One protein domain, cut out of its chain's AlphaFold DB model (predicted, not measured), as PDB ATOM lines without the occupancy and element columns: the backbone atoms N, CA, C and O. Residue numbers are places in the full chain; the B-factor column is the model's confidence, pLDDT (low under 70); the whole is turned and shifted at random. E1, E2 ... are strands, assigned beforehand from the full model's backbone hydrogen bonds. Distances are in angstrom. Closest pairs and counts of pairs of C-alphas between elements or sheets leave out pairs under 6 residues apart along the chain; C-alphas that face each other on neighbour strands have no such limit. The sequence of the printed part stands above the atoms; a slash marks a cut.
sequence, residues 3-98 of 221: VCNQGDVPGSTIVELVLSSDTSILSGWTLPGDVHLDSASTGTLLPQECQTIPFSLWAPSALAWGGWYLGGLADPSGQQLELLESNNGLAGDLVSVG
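What this domain is: This is residues 3 to 98 of the 221 residues of the protein "CARDB domain-containing protein" of Vitiosangium sp. GDMCC 1.1324 (UniProt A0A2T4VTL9). Two hairpins, E1 with E2 and E4 with E5, join side by side through E1 and E4 into one strongly twisted, curling sheet, E2-E1-E4-E5, antiparallel throughout, with short E3 off it. The 96 printed residues are all-strand in class, with no named helix; five strands, E1 to E5 along the chain, hold 43, under half. The whole is compact, with radius of gyration of the C-alphas 13.8 A, and elongated, spanning 42 by 25 by 18 A.

How they stand to each other: Inner strands E1, residues 11 to 20, and E4, residues 66 to 74, have N 18 and O 71 2.9 A apart. Edge strand E2, residues 34 to 45, bends 74 degrees at 37; N 40 and O 15 of E1 are 2.9 A apart. Edge strand E5, residues 89 to 97, bends 69 degrees at 93; N 92 and O 70 of E4 are 2.7 A apart. E3, residues 50 to 52, pairs with no named strand; residues 3 to 4 pair with 50 to 51.

Where its parts are: E1 spans 26.6 A from C-alpha 11 (36.230, -40.719, -2.194), E2 26.5 A, E4 25.3 A, E5 21.0 A to C-alpha 97 (62.316, -37.279, 19.862).

The domain as a whole: The printed part has no cut. Links E1-E2, E3-E4 and E4-E5 are long. Residues 27 to 32 have pLDDT under 70.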
ATOM      1  N   VAL A   3      48.416 -42.560   0.812       94.12
ATOM      2  CA  VAL A   3      47.044 -43.037   1.035       94.12
ATOM      3  C   VAL A   3      46.461 -43.502  -0.287       94.12
ATOM      4  O   VAL A   3      46.641 -42.837  -1.305       94.12
ATOM      5  N   CYS A   4      45.792 -44.651  -0.272       93.94
ATOM      6  CA  CYS A   4      45.222 -45.285  -1.453       93.94
ATOM      7  C   CYS A   4      43.735 -45.538  -1.243       93.94
ATOM      8  O   CYS A   4      43.360 -46.160  -0.251       93.94
ATOM      9  N   ASN A   5      42.903 -45.135  -2.199       94.12
ATOM     10  CA  ASN A   5      41.507 -45.544  -2.215       94.12
ATOM     11  C   ASN A   5      41.423 -46.996  -2.702       94.12
ATOM     12  O   ASN A   5      41.527 -47.266  -3.895       94.12
ATOM     13  N   GLN A   6      41.247 -47.941  -1.780       92.00
ATOM     14  CA  GLN A   6      41.125 -49.367  -2.109       92.00
ATOM     15  C   GLN A   6      39.691 -49.793  -2.465       92.00
ATOM     16  O   GLN A   6      39.469 -50.963  -2.784       92.00
ATOM     17  N   GLY A   7      38.728 -48.870  -2.425       89.81
ATOM     18  CA  GLY A   7      37.337 -49.111  -2.792       89.81
ATOM     19  C   GLY A   7      37.072 -49.054  -4.297       89.81
ATOM     20  O   GLY A   7      37.982 -48.963  -5.128       89.81
ATOM     21  N   ASP A   8      35.786 -49.117  -4.635       93.06
ATOM     22  CA  ASP A   8      35.239 -49.087  -5.996       93.06
ATOM     23  C   ASP A   8      34.507 -47.774  -6.335       93.06
ATOM     24  O   ASP A   8      34.102 -47.567  -7.482       93.06
ATOM     25  N   VAL A   9      34.395 -46.852  -5.374       93.25
ATOM     26  CA  VAL A   9      33.776 -45.529  -5.535       93.25
ATOM     27  C   VAL A   9      34.810 -44.424  -5.273       93.25
ATOM     28  O   VAL A   9      35.645 -44.575  -4.379       93.25
ATOM     29  N   PRO A  10      34.791 -43.301  -6.023       94.19
ATOM     30  CA  PRO A  10      35.612 -42.139  -5.701       94.19
ATOM     31  C   PRO A  10      35.312 -41.591  -4.303       94.19
ATOM     32  O   PRO A  10      34.149 -41.436  -3.934       94.19
ATOM     33  N   GLY A  11      36.353 -41.229  -3.559       91.75
ATOM     34  CA  GLY A  11      36.230 -40.719  -2.194       91.75
ATOM     35  C   GLY A  11      37.274 -39.656  -1.891       91.75
ATOM     36  O   GLY A  11      38.276 -39.533  -2.591       91.75
ATOM     37  N   SER A  12      37.033 -38.860  -0.856       92.81
ATOM     38  CA  SER A  12      38.000 -37.889  -0.343       92.81
ATOM     39  C   SER A  12      37.969 -37.899   1.168       92.81
ATOM     40  O   SER A  12      36.883 -37.928   1.745       92.81
ATOM     41  N   THR A  13      39.132 -37.793   1.797       92.31
ATOM     42  CA  THR A  13      39.223 -37.774   3.251       92.31
ATOM     43  C   THR A  13      40.261 -36.769   3.749       92.31
ATOM     44  O   THR A  13      40.996 -36.144   2.972       92.31
ATOM     45  N   ILE A  14      40.271 -36.571   5.064       93.31
ATOM     46  CA  ILE A  14      41.383 -35.967   5.785       93.31
ATOM     47  C   ILE A  14      42.298 -37.087   6.248       93.31
ATOM     48  O   ILE A  14      41.854 -38.175   6.602       93.31
ATOM     49  N   VAL A  15      43.588 -36.803   6.235       94.12
ATOM     50  CA  VAL A  15      44.604 -37.668   6.802       94.12
ATOM     51  C   VAL A  15      45.329 -36.909   7.900       94.12
ATOM     52  O   VAL A  15      45.550 -35.702   7.777       94.12
ATOM     53  N   GLU A  16      45.708 -37.609   8.957       93.31
ATOM     54  CA  GLU A  16      46.490 -37.070  10.063       93.31
ATOM     55  C   GLU A  16      47.847 -37.752  10.137       93.31
ATOM     56  O   GLU A  16      47.976 -38.965   9.957       93.31
ATOM     57  N   LEU A  17      48.863 -36.941  10.406       92.88
ATOM     58  CA  LEU A  17      50.182 -37.401  10.795       92.88
ATOM     59  C   LEU A  17      50.262 -37.360  12.320       92.88
ATOM     60  O   LEU A  17      49.998 -36.320  12.928       92.88
ATOM     61  N   VAL A  18      50.650 -38.473  12.930       91.00
ATOM     62  CA  VAL A  18      50.730 -38.614  14.388       91.00
ATOM     63  C   VAL A  18      52.086 -39.173  14.815       91.00
ATOM     64  O   VAL A  18      52.780 -39.821  14.032       91.00
ATOM     65  N   LEU A  19      52.473 -38.933  16.065       90.12
ATOM     66  CA  LEU A  19      53.503 -39.716  16.752       90.12
ATOM     67  C   LEU A  19      52.836 -40.629  17.766       90.12
ATOM     68  O   LEU A  19      52.064 -40.140  18.583       90.12
ATOM     69  N   SER A  20      53.164 -41.916  17.745       89.38
ATOM     70  CA  SER A  20      52.614 -42.904  18.673       89.38
ATOM     71  C   SER A  20      53.694 -43.525  19.551       89.38
ATOM     72  O   SER A  20      54.829 -43.727  19.118       89.38
ATOM     73  N   SER A  21      53.349 -43.841  20.797       86.94
ATOM     74  CA  SER A  21      54.197 -44.646  21.681       86.94
ATOM     75  C   SER A  21      54.237 -46.131  21.300       86.94
ATOM     76  O   SER A  21      55.088 -46.863  21.802       86.94
ATOM     77  N   ASP A  22      53.328 -46.590  20.438       86.88
ATOM     78  CA  ASP A  22      53.276 -47.968  19.966       86.88
ATOM     79  C   ASP A  22      52.885 -48.055  18.475       86.88
ATOM     80  O   ASP A  22      52.984 -47.084  17.730       86.88
ATOM     81  N   THR A  23      52.560 -49.257  17.996       88.88
ATOM     82  CA  THR A  23      52.262 -49.505  16.571       88.88
ATOM     83  C   THR A  23      50.769 -49.428  16.236       88.88
ATOM     84  O   THR A  23      50.384 -49.604  15.079       88.88
ATOM     85  N   SER A  24      49.920 -49.168  17.229       88.31
ATOM     86  CA  SER A  24      48.466 -49.109  17.103       88.31
ATOM     87  C   SER A  24      48.032 -47.665  16.892       88.31
ATOM     88  O   SER A  24      47.742 -46.947  17.840       88.31
ATOM     89  N   ILE A  25      47.956 -47.252  15.630       86.38
ATOM     90  CA  ILE A  25      47.492 -45.909  15.275       86.38
ATOM     91  C   ILE A  25      45.965 -45.903  15.262       86.38
ATOM     92  O   ILE A  25      45.355 -46.542  14.402       86.38
ATOM     93  N   LEU A  26      45.346 -45.208  16.214       77.25
ATOM     94  CA  LEU A  26      43.893 -45.212  16.381       77.25
ATOM     95  C   LEU A  26      43.307 -43.800  16.316       77.25
ATOM     96  O   LEU A  26      43.903 -42.826  16.769       77.25
ATOM     97  N   SER A  27      42.096 -43.697  15.767       66.19
ATOM     98  CA  SER A  27      41.332 -42.454  15.771       66.19
ATOM     99  C   SER A  27      40.727 -42.180  17.152       66.19
ATOM    100  O   SER A  27      40.201 -43.070  17.822       66.19
ATOM    101  N   GLY A  28      40.777 -40.915  17.578       58.84
ATOM    102  CA  GLY A  28      40.122 -40.439  18.795       58.84
ATOM    103  C   GLY A  28      41.069 -39.718  19.750       58.84
ATOM    104  O   GLY A  28      42.050 -40.276  20.228       58.84
ATOM    105  N   TRP A  29      40.706 -38.482  20.102       54.12
ATOM    106  CA  TRP A  29      41.394 -37.548  21.012       54.12
ATOM    107  C   TRP A  29      41.588 -38.039  22.467       54.12
ATOM    108  O   TRP A  29      41.781 -37.231  23.374       54.12
ATOM    109  N   THR A  30      41.461 -39.340  22.735       49.56
ATOM    110  CA  THR A  30      41.274 -39.898  24.083       49.56
ATOM    111  C   THR A  30      42.181 -41.075  24.434       49.56
ATOM    112  O   THR A  30      42.051 -41.595  25.542       49.56
ATOM    113  N   LEU A  31      43.102 -41.496  23.562       55.66
ATOM    114  CA  LEU A  31      44.108 -42.492  23.942       55.66
ATOM    115  C   LEU A  31      45.407 -41.806  24.396       55.66
ATOM    116  O   LEU A  31      45.976 -41.013  23.648       55.66
ATOM    117  N   PRO A  32      45.894 -42.077  25.621       59.12
ATOM    118  CA  PRO A  32      47.213 -41.627  26.039       59.12
ATOM    119  C   PRO A  32      48.267 -42.423  25.259       59.12
ATOM    120  O   PRO A  32      48.515 -43.579  25.582       59.12
ATOM    121  N   GLY A  33      48.858 -41.821  24.230       74.25
ATOM    122  CA  GLY A  33      49.911 -42.470  23.441       74.25
ATOM    123  C   GLY A  33      50.111 -41.876  22.052       74.25
ATOM    124  O   GLY A  33      51.249 -41.830  21.595       74.25
ATOM    125  N   ASP A  34      49.048 -41.340  21.444       85.62
ATOM    126  CA  ASP A  34      49.093 -40.762  20.097       85.62
ATOM    127  C   ASP A  34      49.030 -39.231  20.162       85.62
ATOM    128  O   ASP A  34      48.140 -38.637  20.774       85.62
ATOM    129  N   VAL A  35      49.996 -38.573  19.526       87.06
ATOM    130  CA  VAL A  35      50.119 -37.118  19.468       87.06
ATOM    131  C   VAL A  35      49.926 -36.662  18.034       87.06
ATOM    132  O   VAL A  35      50.768 -36.908  17.172       87.06
ATOM    133  N   HIS A  36      48.828 -35.951  17.797       88.69
ATOM    134  CA  HIS A  36      48.557 -35.299  16.524       88.69
ATOM    135  C   HIS A  36      49.639 -34.259  16.194       88.69
ATOM    136  O   HIS A  36      49.948 -33.393  17.018       88.69
ATOM    137  N   LEU A  37      50.196 -34.337  14.983       89.62
ATOM    138  CA  LEU A  37      51.201 -33.399  14.486       89.62
ATOM    139  C   LEU A  37      50.626 -32.420  13.464       89.62
ATOM    140  O   LEU A  37      50.847 -31.217  13.591       89.62
ATOM    141  N   ASP A  38      49.946 -32.940  12.440       92.38
ATOM    142  CA  ASP A  38      49.406 -32.150  11.331       92.38
ATOM    143  C   ASP A  38      48.317 -32.929  10.573       92.38
ATOM    144  O   ASP A  38      48.197 -34.149  10.710       92.38
ATOM    145  N   SER A  39      47.548 -32.234   9.732       93.31
ATOM    146  CA  SER A  39      46.511 -32.830   8.884       93.31
ATOM    147  C   SER A  39      46.540 -32.289   7.460       93.31
ATOM    148  O   SER A  39      46.937 -31.155   7.201       93.31
ATOM    149  N   ALA A  40      46.084 -33.101   6.513       95.19
ATOM    150  CA  ALA A  40      45.944 -32.695   5.122       95.19
ATOM    151  C   ALA A  40      44.730 -33.362   4.477       95.19
ATOM    152  O   ALA A  40      44.317 -34.444   4.880       95.19
ATOM    153  N   SER A  41      44.167 -32.741   3.440       94.62
ATOM    154  CA  SER A  41      43.156 -33.403   2.612       94.62
ATOM    155  C   SER A  41      43.817 -34.196   1.493       94.62
ATOM    156  O   SER A  41      44.755 -33.716   0.854       94.62
ATOM    157  N   THR A  42      43.282 -35.380   1.204       93.88
ATOM    158  CA  THR A  42      43.663 -36.141   0.008       93.88
ATOM    159  C   THR A  42      43.172 -35.485  -1.277       93.88
ATOM    160  O   THR A  42      43.717 -35.760  -2.335       93.88
ATOM    161  N   GLY A  43      42.143 -34.634  -1.223       92.12
ATOM    162  CA  GLY A  43      41.302 -34.406  -2.397       92.12
ATOM    163  C   GLY A  43      40.557 -35.688  -2.795       92.12
ATOM    164  O   GLY A  43      40.508 -36.650  -2.025       92.12
ATOM    165  N   THR A  44      39.937 -35.701  -3.974       95.00
ATOM    166  CA  THR A  44      39.229 -36.886  -4.477       95.00
ATOM    167  C   THR A  44      40.214 -37.878  -5.086       95.00
ATOM    168  O   THR A  44      40.914 -37.529  -6.030       95.00
ATOM    169  N   LEU A  45      40.202 -39.111  -4.587       95.88
ATOM    170  CA  LEU A  45      40.916 -40.253  -5.149       95.88
ATOM    171  C   LEU A  45      39.923 -41.173  -5.857       95.88
ATOM    172  O   LEU A  45      38.920 -41.598  -5.271       95.88
ATOM    173  N   LEU A  46      40.201 -41.494  -7.118       97.44
ATOM    174  CA  LEU A  46      39.458 -42.500  -7.868       97.44
ATOM    175  C   LEU A  46      39.723 -43.911  -7.309       97.44
ATOM    176  O   LEU A  46      40.684 -44.114  -6.564       97.44
ATOM    177  N   PRO A  47      38.892 -44.909  -7.660       96.00
ATOM    178  CA  PRO A  47      39.137 -46.295  -7.276       96.00
ATOM    179  C   PRO A  47      40.554 -46.752  -7.636       96.00
ATOM    180  O   PRO A  47      40.986 -46.599  -8.780       96.00
ATOM    181  N   GLN A  48      41.250 -47.344  -6.665       94.12
ATOM    182  CA  GLN A  48      42.635 -47.829  -6.752       94.12
ATOM    183  C   GLN A  48      43.702 -46.740  -6.956       94.12
ATOM    184  O   GLN A  48      44.869 -47.053  -7.199       94.12
ATOM    185  N   GLU A  49      43.338 -45.461  -6.849       97.12
ATOM    186  CA  GLU A  49      44.285 -44.354  -6.920       97.12
ATOM    187  C   GLU A  49      44.981 -44.140  -5.573       97.12
ATOM    188  O   GLU A  49      44.359 -44.212  -4.510       97.12
ATOM    189  N   CYS A  50      46.280 -43.847  -5.627       95.81
ATOM    190  CA  CYS A  50      47.089 -43.507  -4.466       95.81
ATOM    191  C   CYS A  50      47.654 -42.097  -4.594       95.81
ATOM    192  O   CYS A  50      48.117 -41.699  -5.664       95.81
ATOM    193  N   GLN A  51      47.725 -41.389  -3.473       95.50
ATOM    194  CA  GLN A  51      48.369 -40.091  -3.372       95.50
ATOM    195  C   GLN A  51      49.392 -40.079  -2.244       95.50
ATOM    196  O   GLN A  51      49.126 -40.517  -1.124       95.50
ATOM    197  N   THR A  52      50.559 -39.510  -2.537       95.50
ATOM    198  CA  THR A  52      51.587 -39.233  -1.537       95.50
ATOM    199  C   THR A  52      51.494 -37.780  -1.104       95.50
ATOM    200  O   THR A  52      51.693 -36.868  -1.904       95.50
ATOM    201  N   ILE A  53      51.223 -37.567   0.179       93.94
ATOM    202  CA  ILE A  53      51.142 -36.251   0.804       93.94
ATOM    203  C   ILE A  53      52.427 -36.024   1.615       93.94
ATOM    204  O   ILE A  53      52.719 -36.806   2.535       93.94
ATOM    205  N   PRO A  54      53.232 -35.003   1.268       93.44
ATOM    206  CA  PRO A  54      54.402 -34.632   2.046       93.44
ATOM    207  C   PRO A  54      53.993 -33.822   3.280       93.44
ATOM    208  O   PRO A  54      53.113 -32.969   3.208       93.44
ATOM    209  N   PHE A  55      54.693 -34.046   4.388       91.50
ATOM    210  CA  PHE A  55      54.593 -33.245   5.605       91.50
ATOM    211  C   PHE A  55      55.978 -32.707   5.951       91.50
ATOM    212  O   PHE A  55      56.979 -33.402   5.774       91.50
ATOM    213  N   SER A  56      56.041 -31.469   6.435       89.19
ATOM    214  CA  SER A  56      57.278 -30.837   6.890       89.19
ATOM    215  C   SER A  56      56.975 -30.014   8.131       89.19
ATOM    216  O   SER A  56      56.455 -28.905   8.033       89.19
ATOM    217  N   LEU A  57      57.310 -30.558   9.297       86.62
ATOM    218  CA  LEU A  57      56.998 -29.961  10.591       86.62
ATOM    219  C   LEU A  57      58.152 -30.127  11.574       86.62
ATOM    220  O   LEU A  57      59.013 -30.993  11.418       86.62
ATOM    221  N   TRP A  58      58.148 -29.285  12.600       80.44
ATOM    222  CA  TRP A  58      59.024 -29.434  13.754       80.44
ATOM    223  C   TRP A  58      58.317 -30.274  14.807       80.44
ATOM    224  O   TRP A  58      57.142 -30.038  15.086       80.44
ATOM    225  N   ALA A  59      59.030 -31.225  15.407       73.94
ATOM    226  CA  ALA A  59      58.478 -32.008  16.504       73.94
ATOM    227  C   ALA A  59      58.009 -31.066  17.638       73.94
ATOM    228  O   ALA A  59      58.770 -30.170  18.033       73.94
ATOM    229  N   PRO A  60      56.782 -31.239  18.164       78.75
ATOM    230  CA  PRO A  60      56.285 -30.457  19.288       78.75
ATOM    231  C   PRO A  60      57.257 -30.477  20.474       78.75
ATOM    232  O   PRO A  60      57.716 -31.531  20.910       78.75
ATOM    233  N   SER A  61      57.545 -29.305  21.045       73.94
ATOM    234  CA  SER A  61      58.523 -29.165  22.135       73.94
ATOM    235  C   SER A  61      58.096 -29.818  23.455       73.94
ATOM    236  O   SER A  61      58.938 -30.037  24.322       73.94
ATOM    237  N   ALA A  62      56.804 -30.114  23.613       76.81
ATOM    238  CA  ALA A  62      56.229 -30.742  24.802       76.81
ATOM    239  C   ALA A  62      56.224 -32.282  24.752       76.81
ATOM    240  O   ALA A  62      55.720 -32.914  25.679       76.81
ATOM    241  N   LEU A  63      56.756 -32.890  23.686       79.56
ATOM    242  CA  LEU A  63      56.866 -34.343  23.596       79.56
ATOM    243  C   LEU A  63      57.880 -34.879  24.605       79.56
ATOM    244  O   LEU A  63      58.981 -34.341  24.757       79.56
ATOM    245  N   ALA A  64      57.514 -35.978  25.262       80.00
ATOM    246  CA  ALA A  64      58.465 -36.726  26.064       80.00
ATOM    247  C   ALA A  64      59.598 -37.244  25.166       80.00
ATOM    248  O   ALA A  64      59.375 -37.666  24.028       80.00
ATOM    249  N   TRP A  65      60.824 -37.192  25.681       80.75
ATOM    250  CA  TRP A  65      61.977 -37.727  24.969       80.75
ATOM    251  C   TRP A  65      61.889 -39.252  24.874       80.75
ATOM    252  O   TRP A  65      61.425 -39.899  25.811       80.75
ATOM    253  N   GLY A  66      62.372 -39.816  23.770       77.31
ATOM    254  CA  GLY A  66      62.354 -41.258  23.520       77.31
ATOM    255  C   GLY A  66      62.015 -41.599  22.073       77.31
ATOM    256  O   GLY A  66      61.946 -40.713  21.220       77.31
ATOM    257  N   GLY A  67      61.828 -42.888  21.803       80.75
ATOM    258  CA  GLY A  67      61.372 -43.390  20.508       80.75
ATOM    259  C   GLY A  67      59.857 -43.265  20.355       80.75
ATOM    260  O   GLY A  67      59.114 -43.559  21.288       80.75
ATOM    261  N   TRP A  68      59.420 -42.850  19.172       86.50
ATOM    262  CA  TRP A  68      58.025 -42.681  18.775       86.50
ATOM    263  C   TRP A  68      57.830 -43.255  17.375       86.50
ATOM    264  O   TRP A  68      58.665 -43.034  16.504       86.50
ATOM    265  N   TYR A  69      56.743 -43.967  17.119       90.44
ATOM    266  CA  TYR A  69      56.384 -44.383  15.767       90.44
ATOM    267  C   TYR A  69      55.757 -43.215  15.014       90.44
ATOM    268  O   TYR A  69      54.865 -42.542  15.531       90.44
ATOM    269  N   LEU A  70      56.194 -42.978  13.778       92.00
ATOM    270  CA  LEU A  70      55.523 -42.050  12.876       92.00
ATOM    271  C   LEU A  70      54.273 -42.728  12.305       92.00
ATOM    272  O   LEU A  70      54.385 -43.651  11.506       92.00
ATOM    273  N   GLY A  71      53.088 -42.290  12.715       92.69
ATOM    274  CA  GLY A  71      51.812 -42.877  12.311       92.69
ATOM    275  C   GLY A  71      51.073 -42.047  11.267       92.69
ATOM    276  O   GLY A  71      51.115 -40.818  11.288       92.69
ATOM    277  N   GLY A  72      50.372 -42.723  10.363       93.62
ATOM    278  CA  GLY A  72      49.399 -42.120   9.458       93.62
ATOM    279  C   GLY A  72      47.995 -42.624   9.760       93.62
ATOM    280  O   GLY A  72      47.814 -43.822   9.978       93.62
ATOM    281  N   LEU A  73      47.016 -41.724   9.755       92.75
ATOM    282  CA  LEU A  73      45.607 -42.045   9.967       92.75
ATOM    283  C   LEU A  73      44.760 -41.443   8.842       92.75
ATOM    284  O   LEU A  73      44.777 -40.230   8.651       92.75
ATOM    285  N   ALA A  74      44.039 -42.268   8.088       93.12
ATOM    286  CA  ALA A  74      43.037 -41.833   7.118       93.12
ATOM    287  C   ALA A  74      41.658 -41.723   7.782       93.12
ATOM    288  O   ALA A  74      41.359 -42.468   8.706       93.12
ATOM    289  N   ASP A  75      40.845 -40.762   7.345       90.19
ATOM    290  CA  ASP A  75      39.524 -40.472   7.916       90.19
ATOM    291  C   ASP A  75      39.464 -40.534   9.454       90.19
ATOM    292  O   ASP A  75      38.694 -41.300  10.040       90.19
ATOM    293  N   PRO A  76      40.255 -39.701  10.152       87.94
ATOM    294  CA  PRO A  76      40.307 -39.705  11.616       87.94
ATOM    295  C   PRO A  76      38.934 -39.442  12.264       87.94
ATOM    296  O   PRO A  76      38.716 -39.745  13.435       87.94
ATOM    297  N   SER A  77      38.005 -38.851  11.508       86.06
ATOM    298  CA  SER A  77      36.666 -38.456  11.936       86.06
ATOM    299  C   SER A  77      35.556 -39.447  11.569       86.06
ATOM    300  O   SER A  77      34.400 -39.182  11.919       86.06
ATOM    301  N   GLY A  78      35.874 -40.538  10.859       86.88
ATOM    302  CA  GLY A  78      34.903 -41.532  10.380       86.88
ATOM    303  C   GLY A  78      33.760 -40.919   9.564       86.88
ATOM    304  O   GLY A  78      32.592 -41.229   9.802       86.88
ATOM    305  N   GLN A  79      34.059 -39.936   8.709       84.44
ATOM    306  CA  GLN A  79      33.060 -39.225   7.899       84.44
ATOM    307  C   GLN A  79      32.793 -39.904   6.553       84.44
ATOM    308  O   GLN A  79      31.748 -39.658   5.945       84.44
ATOM    309  N   GLN A  80      33.722 -40.720   6.072       84.69
ATOM    310  CA  GLN A  80      33.572 -41.564   4.901       84.69
ATOM    311  C   GLN A  80      33.246 -42.975   5.368       84.69
ATOM    312  O   GLN A  80      33.930 -43.533   6.210       84.69
ATOM    313  N   LEU A  81      32.180 -43.552   4.817       84.38
ATOM    314  CA  LEU A  81      31.923 -44.971   5.017       84.38
ATOM    315  C   LEU A  81      32.849 -45.752   4.089       84.38
ATOM    316  O   LEU A  81      32.692 -45.697   2.866       84.38
ATOM    317  N   GLU A  82      33.781 -46.490   4.672       85.19
ATOM    318  CA  GLU A  82      34.771 -47.273   3.949       85.19
ATOM    319  C   GLU A  82      34.448 -48.770   4.017       85.19
ATOM    320  O   GLU A  82      33.668 -49.249   4.842       85.19
ATOM    321  N   LEU A  83      35.040 -49.552   3.109       85.00
ATOM    322  CA  LEU A  83      34.821 -51.004   3.083       85.00
ATOM    323  C   LEU A  83      35.377 -51.695   4.337       85.00
ATOM    324  O   LEU A  83      34.866 -52.743   4.730       85.00
ATOM    325  N   LEU A  84      36.438 -51.135   4.930       85.19
ATOM    326  CA  LEU A  84      37.170 -51.709   6.057       85.19
ATOM    327  C   LEU A  84      37.700 -50.616   6.999       85.19
ATOM    328  O   LEU A  84      38.894 -50.381   7.040       85.19
ATOM    329  N   GLU A  85      36.848 -50.037   7.843       86.38
ATOM    330  CA  GLU A  85      37.211 -48.982   8.822       86.38
ATOM    331  C   GLU A  85      38.441 -49.296   9.707       86.38
ATOM    332  O   GLU A  85      39.100 -48.414  10.253       86.38
ATOM    333  N   SER A  86      38.773 -50.578   9.882       84.44
ATOM    334  CA  SER A  86      39.919 -51.014  10.680       84.44
ATOM    335  C   SER A  86      41.284 -50.792  10.017       84.44
ATOM    336  O   SER A  86      42.295 -51.023  10.676       84.44
ATOM    337  N   ASN A  87      41.351 -50.435   8.728       85.94
ATOM    338  CA  ASN A  87      42.618 -50.273   7.999       85.94
ATOM    339  C   ASN A  87      43.080 -48.810   7.863       85.94
ATOM    340  O   ASN A  87      44.021 -48.534   7.121       85.94
ATOM    341  N   ASN A  88      42.451 -47.900   8.600       88.94
ATOM    342  CA  ASN A  88      42.702 -46.469   8.490       88.94
ATOM    343  C   ASN A  88      43.988 -46.007   9.186       88.94
ATOM    344  O   ASN A  88      44.532 -44.967   8.821       88.94
ATOM    345  N   GLY A  89      44.489 -46.767  10.161       90.75
ATOM    346  CA  GLY A  89      45.721 -46.471  10.891       90.75
ATOM    347  C   GLY A  89      46.905 -47.321  10.428       90.75
ATOM    348  O   GLY A  89      46.788 -48.539  10.288       90.75
ATOM    349  N   LEU A  90      48.065 -46.692  10.240       92.88
ATOM    350  CA  LEU A  90      49.318 -47.376   9.920       92.88
ATOM    351  C   LEU A  90      50.496 -46.752  10.673       92.88
ATOM    352  O   LEU A  90      50.790 -45.569  10.499       92.88
ATOM    353  N   ALA A  91      51.210 -47.564  11.455       93.00
ATOM    354  CA  ALA A  91      52.501 -47.183  12.017       93.00
ATOM    355  C   ALA A  91      53.613 -47.337  10.969       93.00
ATOM    356  O   ALA A  91      53.703 -48.354  10.277       93.00
ATOM    357  N   GLY A  92      54.446 -46.311  10.854       90.31
ATOM    358  CA  GLY A  92      55.639 -46.270  10.021       90.31
ATOM    359  C   GLY A  92      56.917 -46.389  10.848       90.31
ATOM    360  O   GLY A  92      56.982 -47.140  11.822       90.31
ATOM    361  N   ASP A  93      57.944 -45.646  10.439       89.31
ATOM    362  CA  ASP A  93      59.276 -45.714  11.039       89.31
ATOM    363  C   ASP A  93      59.289 -45.254  12.504       89.31
ATOM    364  O   ASP A  93      58.579 -44.323  12.896       89.31
ATOM    365  N   LEU A  94      60.160 -45.875  13.305       86.00
ATOM    366  CA  LEU A  94      60.492 -45.398  14.643       86.00
ATOM    367  C   LEU A  94      61.437 -44.194  14.524       86.00
ATOM    368  O   LEU A  94      62.518 -44.293  13.944       86.00
ATOM    369  N   VAL A  95      61.036 -43.066  15.098       83.88
ATOM    370  CA  VAL A  95      61.807 -41.824  15.156       83.88
ATOM    371  C   VAL A  95      62.119 -41.454  16.599       83.88
ATOM    372  O   VAL A  95      61.316 -41.657  17.505       83.88
ATOM    373  N   SER A  96      63.287 -40.873  16.830       78.75
ATOM    374  CA  SER A  96      63.686 -40.420  18.160       78.75
ATOM    375  C   SER A  96      63.333 -38.949  18.358       78.75
ATOM    376  O   SER A  96      63.742 -38.087  17.578       78.75
ATOM    377  N   VAL A  97      62.607 -38.647  19.431       79.38
ATOM    378  CA  VAL A  97      62.316 -37.279  19.862       79.38
ATOM    379  C   VAL A  97      63.214 -36.921  21.040       79.38
ATOM    380  O   VAL A  97      63.306 -37.649  22.028       79.38
ATOM    381  N   GLY A  98      63.860 -35.762  20.945       75.25
ATOM    382  CA  GLY A  98      64.775 -35.251  21.961       75.25
ATOM    383  C   GLY A  98      66.247 -35.447  21.604       75.25
ATOM    384  O   GLY A  98      66.608 -35.844  20.500       75.25
TER     385      GLY A  98